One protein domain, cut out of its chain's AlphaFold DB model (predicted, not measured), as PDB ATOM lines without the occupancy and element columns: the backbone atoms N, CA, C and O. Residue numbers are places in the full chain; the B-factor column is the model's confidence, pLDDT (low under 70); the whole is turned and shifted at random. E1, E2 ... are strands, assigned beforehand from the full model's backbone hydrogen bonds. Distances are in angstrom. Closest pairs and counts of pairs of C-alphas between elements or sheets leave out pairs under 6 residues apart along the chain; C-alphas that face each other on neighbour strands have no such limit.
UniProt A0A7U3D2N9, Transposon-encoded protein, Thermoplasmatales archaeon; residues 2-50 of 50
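This is residues 2 to 50 of the 50 residues of the protein "Transposon-encoded protein" of Thermoplasmatales archaeon (UniProt A0A7U3D2N9). Little regular structure is present: one antiparallel hairpin of two strands, with long loops making up most of the rest. Residues 2 to 18 sweep in a wide arc into E1, with residues 7 to 13 sticking out, and residues 25 to 43 form a large loop between E1 and E2. The printed part has 49 residues, with no named helix and two named strands, E1 then E2, which hold only 12 residues; the class is all strand. It is loose, with a radius of gyration of the C-alphas of 12.1 A and spans of 31 by 24 by 19 A.

E1, residues 19 to 24, is 17.1 A long and begins at C-alpha 19 (-52.676, 23.478, 34.748). E2, residues 44 to 49, is 16.6 A long and ends at C-alpha 49 (-51.358, 24.547, 29.820).

E1 and E2 are antiparallel neighbours, with 157 degrees between their directions. C-alphas 20 and 48 face each other at 4.3 A. N 21 and O 47, 2.8 A apart, are within hydrogen-bond range, as are N 45 and O 23 at 2.9 A.

The C-alphas of Arg 15 and Phe 28 are the two farthest apart, 31.2 A. The printed part has no cut. The link from E1 to E2 is long, 19 residues. The model's pLDDT is under 70 at residues 2 to 3 and 29 to 32.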
ATOM      1  N   GLU A   2     -44.317  39.621  15.377       56.28
ATOM      2  CA  GLU A   2     -45.612  39.990  14.795       56.28
ATOM      3  C   GLU A   2     -46.543  40.443  15.927       56.28
ATOM      4  O   GLU A   2     -46.448  39.937  17.049       56.28
ATOM      5  N   LYS A   3     -47.382  41.453  15.677       61.91
ATOM      6  CA  LYS A   3     -48.331  41.947  16.682       61.91
ATOM      7  C   LYS A   3     -49.315  40.821  16.992       61.91
ATOM      8  O   LYS A   3     -50.289  40.659  16.269       61.91
ATOM      9  N   VAL A   4     -49.058  40.049  18.048       73.75
ATOM     10  CA  VAL A   4     -50.037  39.088  18.564       73.75
ATOM     11  C   VAL A   4     -51.291  39.896  18.920       73.75
ATOM     12  O   VAL A   4     -51.189  40.809  19.747       73.75
ATOM     13  N   PRO A   5     -52.442  39.645  18.270       74.25
ATOM     14  CA  PRO A   5     -53.647  40.422  18.512       74.25
ATOM     15  C   PRO A   5     -54.122  40.187  19.945       74.25
ATOM     16  O   PRO A   5     -54.275  39.051  20.391       74.25
ATOM     17  N   ILE A   6     -54.335  41.277  20.680       80.25
ATOM     18  CA  ILE A   6     -54.854  41.228  22.046       80.25
ATOM     19  C   ILE A   6     -56.361  41.435  21.975       80.25
ATOM     20  O   ILE A   6     -56.826  42.516  21.616       80.25
ATOM     21  N   ASN A   7     -57.119  40.414  22.363       82.75
ATOM     22  CA  ASN A   7     -58.556  40.537  22.574       82.75
ATOM     23  C   ASN A   7     -58.793  41.119  23.969       82.75
ATOM     24  O   ASN A   7     -58.664  40.415  24.972       82.75
ATOM     25  N   ALA A   8     -59.091  42.418  24.044       83.06
ATOM     26  CA  ALA A   8     -59.393  43.076  25.308       83.06
ATOM     27  C   ALA A   8     -60.710  42.527  25.884       83.06
ATOM     28  O   ALA A   8     -61.786  42.749  25.336       83.06
ATOM     29  N   THR A   9     -60.615  41.801  26.995       90.62
ATOM     30  CA  THR A   9     -61.747  41.258  27.751       90.62
ATOM     31  C   THR A   9     -61.410  41.276  29.238       90.62
ATOM     32  O   THR A   9     -60.241  41.237  29.622       90.62
ATOM     33  N   ASN A  10     -62.435  41.326  30.080       91.75
ATOM     34  CA  ASN A  10     -62.315  41.181  31.529       91.75
ATOM     35  C   ASN A  10     -62.638  39.758  32.015       91.75
ATOM     36  O   ASN A  10     -62.484  39.475  33.202       91.75
ATOM     37  N   ARG A  11     -63.084  38.864  31.122       92.44
ATOM     38  CA  ARG A  11     -63.445  37.481  31.446       92.44
ATOM     39  C   ARG A  11     -62.798  36.503  30.469       92.44
ATOM     40  O   ARG A  11     -62.902  36.670  29.256       92.44
ATOM     41  N   LEU A  12     -62.190  35.458  31.028       90.62
ATOM     42  CA  LEU A  12     -61.622  34.314  30.317       90.62
ATOM     43  C   LEU A  12     -62.133  33.023  30.975       90.62
ATOM     44  O   LEU A  12     -61.996  32.862  32.185       90.62
ATOM     45  N   GLU A  13     -62.721  32.117  30.193       93.25
ATOM     46  CA  GLU A  13     -63.167  30.791  30.645       93.25
ATOM     47  C   GLU A  13     -62.534  29.723  29.744       93.25
ATOM     48  O   GLU A  13     -62.653  29.791  28.522       93.25
ATOM     49  N   ILE A  14     -61.838  28.756  30.345       92.62
ATOM     50  CA  ILE A  14     -61.163  27.651  29.652       92.62
ATOM     51  C   ILE A  14     -61.538  26.357  30.377       92.62
ATOM     52  O   ILE A  14     -61.491  26.303  31.606       92.62
ATOM     53  N   ARG A  15     -61.910  25.311  29.633       95.38
ATOM     54  CA  ARG A  15     -62.266  23.989  30.177       95.38
ATOM     55  C   ARG A  15     -61.242  22.944  29.745       95.38
ATOM     56  O   ARG A  15     -60.720  23.033  28.640       95.38
ATOM     57  N   GLY A  16     -60.985  21.956  30.605       95.19
ATOM     58  CA  GLY A  16     -60.061  20.851  30.312       95.19
ATOM     59  C   GLY A  16     -58.574  21.196  30.436       95.19
ATOM     60  O   GLY A  16     -57.757  20.547  29.802       95.19
ATOM     61  N   LEU A  17     -58.217  22.213  31.227       94.56
ATOM     62  CA  LEU A  17     -56.820  22.602  31.446       94.56
ATOM     63  C   LEU A  17     -56.040  21.553  32.254       94.56
ATOM     64  O   LEU A  17     -56.535  21.041  33.258       94.56
ATOM     65  N   LYS A  18     -54.790  21.300  31.857       96.31
ATOM     66  CA  LYS A  18     -53.834  20.494  32.636       96.31
ATOM     67  C   LYS A  18     -53.249  21.272  33.811       96.31
ATOM     68  O   LYS A  18     -52.864  20.678  34.811       96.31
ATOM     69  N   GLY A  19     -53.167  22.597  33.690       93.19
ATOM     70  CA  GLY A  19     -52.676  23.478  34.748       93.19
ATOM     71  C   GLY A  19     -52.410  24.899  34.259       93.19
ATOM     72  O   GLY A  19     -52.656  25.231  33.099       93.19
ATOM     73  N   PHE A  20     -51.901  25.753  35.145       94.31
ATOM     74  CA  PHE A  20     -51.450  27.099  34.796       94.31
ATOM     75  C   PHE A  20     -50.340  27.586  35.731       94.31
ATOM     76  O   PHE A  20     -50.223  27.129  36.867       94.31
ATOM     77  N   PHE A  21     -49.560  28.557  35.265       91.12
ATOM     78  CA  PHE A  21     -48.602  29.305  36.073       91.12
ATOM     79  C   PHE A  21     -49.041  30.755  36.211       91.12
ATOM     80  O   PHE A  21     -49.579  31.340  35.271       91.12
ATOM     81  N   VAL A  22     -48.733  31.354  37.357       91.69
ATOM     82  CA  VAL A  22     -48.823  32.801  37.567       91.69
ATOM     83  C   VAL A  22     -47.407  33.322  37.711       91.69
ATOM     84  O   VAL A  22     -46.666  32.866  38.580       91.69
ATOM     85  N   LYS A  23     -47.007  34.252  36.846       88.44
ATOM     86  CA  LYS A  23     -45.664  34.837  36.903       88.44
ATOM     87  C   LYS A  23     -45.668  36.302  36.514       88.44
ATOM     88  O   LYS A  23     -46.512  36.750  35.741       88.44
ATOM     89  N   THR A  24     -44.672  37.028  36.996       90.56
ATOM     90  CA  THR A  24     -44.352  38.364  36.495       90.56
ATOM     91  C   THR A  24     -43.514  38.243  35.226       90.56
ATOM     92  O   THR A  24     -42.581  37.438  35.157       90.56
ATOM     93  N   VAL A  25     -43.851  39.026  34.205       88.88
ATOM     94  CA  VAL A  25     -43.066  39.113  32.971       88.88
ATOM     95  C   VAL A  25     -41.792  39.904  33.250       88.88
ATOM     96  O   VAL A  25     -41.851  41.056  33.677       88.88
ATOM     97  N   THR A  26     -40.642  39.301  32.976       87.62
ATOM     98  CA  THR A  26     -39.323  39.932  33.090       87.62
ATOM     99  C   THR A  26     -38.732  40.163  31.701       87.62
ATOM    100  O   THR A  26     -39.083  39.478  30.742       87.62
ATOM    101  N   SER A  27     -37.826  41.133  31.571       81.06
ATOM    102  CA  SER A  27     -37.127  41.408  30.305       81.06
ATOM    103  C   SER A  27     -36.106  40.331  29.924       81.06
ATOM    104  O   SER A  27     -35.727  40.235  28.761       81.06
ATOM    105  N   PHE A  28     -35.664  39.534  30.899       70.31
ATOM    106  CA  PHE A  28     -34.683  38.467  30.732       70.31
ATOM    107  C   PHE A  28     -35.233  37.171  31.335       70.31
ATOM    108  O   PHE A  28     -35.796  37.189  32.434       70.31
ATOM    109  N   GLY A  29     -35.081  36.063  30.612       65.31
ATOM    110  CA  GLY A  29     -35.421  34.714  31.063       65.31
ATOM    111  C   GLY A  29     -34.181  33.824  31.060       65.31
ATOM    112  O   GLY A  29     -33.301  33.988  30.221       65.31
ATOM    113  N   THR A  30     -34.098  32.893  32.008       57.53
ATOM    114  CA  THR A  30     -32.971  31.953  32.164       57.53
ATOM    115  C   THR A  30     -33.287  30.536  31.659       57.53
ATOM    116  O   THR A  30     -32.501  29.621  31.884       57.53
ATOM    117  N   SER A  31     -34.432  30.313  30.998       63.34
ATOM    118  CA  SER A  31     -34.926  28.976  30.617       63.34
ATOM    119  C   SER A  31     -35.812  29.027  29.357       63.34
ATOM    120  O   SER A  31     -35.753  29.999  28.608       63.34
ATOM    121  N   ALA A  32     -36.627  27.992  29.107       63.28
ATOM    122  CA  ALA A  32     -37.590  27.935  28.006       63.28
ATOM    123  C   ALA A  32     -38.491  29.186  27.994       63.28
ATOM    124  O   ALA A  32     -39.255  29.436  28.933       63.28
ATOM    125  N   ASN A  33     -38.361  29.996  26.943       71.56
ATOM    126  CA  ASN A  33     -39.015  31.295  26.855       71.56
ATOM    127  C   ASN A  33     -40.410  31.152  26.242       71.56
ATOM    128  O   ASN A  33     -40.570  30.625  25.146       71.56
ATOM    129  N   VAL A  34     -41.417  31.651  26.960       77.50
ATOM    130  CA  VAL A  34     -42.729  31.958  26.385       77.50
ATOM    131  C   VAL A  34     -42.695  33.419  25.969       77.50
ATOM    132  O   VAL A  34     -42.506  34.294  26.821       77.50
ATOM    133  N   ASP A  35     -42.854  33.679  24.676       79.94
ATOM    134  CA  ASP A  35     -42.806  35.037  24.149       79.94
ATOM    135  C   ASP A  35     -43.989  35.867  24.662       79.94
ATOM    136  O   ASP A  35     -45.154  35.479  24.557       79.94
ATOM    137  N   CYS A  36     -43.690  37.048  25.203       84.31
ATOM    138  CA  CYS A  36     -44.685  37.996  25.690       84.31
ATOM    139  C   CYS A  36     -44.433  39.375  25.058       84.31
ATOM    140  O   CYS A  36     -43.286  39.836  25.050       84.31
ATOM    141  N   PRO A  37     -45.468  40.067  24.536       85.69
ATOM    142  CA  PRO A  37     -45.307  41.415  24.007       85.69
ATOM    143  C   PRO A  37     -44.668  42.362  25.030       85.69
ATOM    144  O   PRO A  37     -45.088  42.418  26.187       85.69
ATOM    145  N   LYS A  38     -43.691  43.170  24.590       86.06
ATOM    146  CA  LYS A  38     -42.909  44.066  25.470       86.06
ATOM    147  C   LYS A  38     -43.767  45.014  26.322       86.06
ATOM    148  O   LYS A  38     -43.355  45.393  27.411       86.06
ATOM    149  N   GLN A  39     -44.964  45.371  25.855       87.62
ATOM    150  CA  GLN A  39     -45.921  46.206  26.593       87.62
ATOM    151  C   GLN A  39     -46.413  45.591  27.917       87.62
ATOM    152  O   GLN A  39     -46.984  46.301  28.741       87.62
ATOM    153  N   PHE A  40     -46.200  44.290  28.133       89.12
ATOM    154  CA  PHE A  40     -46.591  43.582  29.353       89.12
ATOM    155  C   PHE A  40     -45.416  43.277  30.290       89.12
ATOM    156  O   PHE A  40     -45.611  42.591  31.291       89.12
ATOM    157  N   ILE A  41     -44.210  43.785  30.013       90.38
ATOM    158  CA  ILE A  41     -43.079  43.663  30.945       90.38
ATOM    159  C   ILE A  41     -43.483  44.259  32.308       90.38
ATOM    160  O   ILE A  41     -44.170  45.279  32.373       90.38
ATOM    161  N   TRP A  42     -43.091  43.586  33.393       89.56
ATOM    162  CA  TRP A  42     -43.464  43.879  34.786       89.56
ATOM    163  C   TRP A  42     -44.947  43.691  35.133       89.56
ATOM    164  O   TRP A  42     -45.370  44.038  36.235       89.56
ATOM    165  N   ARG A  43     -45.755  43.107  34.239       91.94
ATOM    166  CA  ARG A  43     -47.128  42.689  34.551       91.94
ATOM    167  C   ARG A  43     -47.161  41.237  35.014       91.94
ATOM    168  O   ARG A  43     -46.345  40.419  34.593       91.94
ATOM    169  N   THR A  44     -48.128  40.919  35.868       92.31
ATOM    170  CA  THR A  44     -48.459  39.535  36.222       92.31
ATOM    171  C   THR A  44     -49.324  38.934  35.123       92.31
ATOM    172  O   THR A  44     -50.313  39.539  34.713       92.31
ATOM    173  N   VAL A  45     -48.952  37.749  34.651       91.44
ATOM    174  CA  VAL A  45     -49.665  37.008  33.609       91.44
ATOM    175  C   VAL A  45     -49.973  35.590  34.074       91.44
ATOM    176  O   VAL A  45     -49.244  35.010  34.884       91.44
ATOM    177  N   TYR A  46     -51.045  35.035  33.515       92.00
ATOM    178  CA  TYR A  46     -51.383  33.621  33.617       92.00
ATOM    179  C   TYR A  46     -50.896  32.908  32.350       92.00
ATOM    180  O   TYR A  46     -51.226  33.324  31.242       92.00
ATOM    181  N   LEU A  47     -50.120  31.837  32.509       90.81
ATOM    182  CA  LEU A  47     -49.735  30.929  31.426       90.81
ATOM    183  C   LEU A  47     -50.511  29.630  31.586       90.81
ATOM    184  O   LEU A  47     -50.311  28.925  32.568       90.81
ATOM    185  N   VAL A  48     -51.396  29.324  30.643       92.62
ATOM    186  CA  VAL A  48     -52.280  28.155  30.716       92.62
ATOM    187  C   VAL A  48     -51.690  27.003  29.909       92.62
ATOM    188  O   VAL A  48     -51.236  27.202  28.785       92.62
ATOM    189  N   ILE A  49     -51.717  25.800  30.483       92.62
ATOM    190  CA  ILE A  49     -51.358  24.547  29.820       92.62
ATOM    191  C   ILE A  49     -52.656  23.795  29.509       92.62
ATOM    192  O   ILE A  49     -53.394  23.421  30.427       92.62
ATOM    193  N   LEU A  50     -52.924  23.584  28.219       89.31
ATOM    194  CA  LEU A  50     -54.054  22.795  27.715       89.31
ATOM    195  C   LEU A  50     -53.721  21.298  27.670       89.31
ATOM    196  O   LEU A  50     -52.571  20.923  27.331       89.31
TER     197      LEU A  50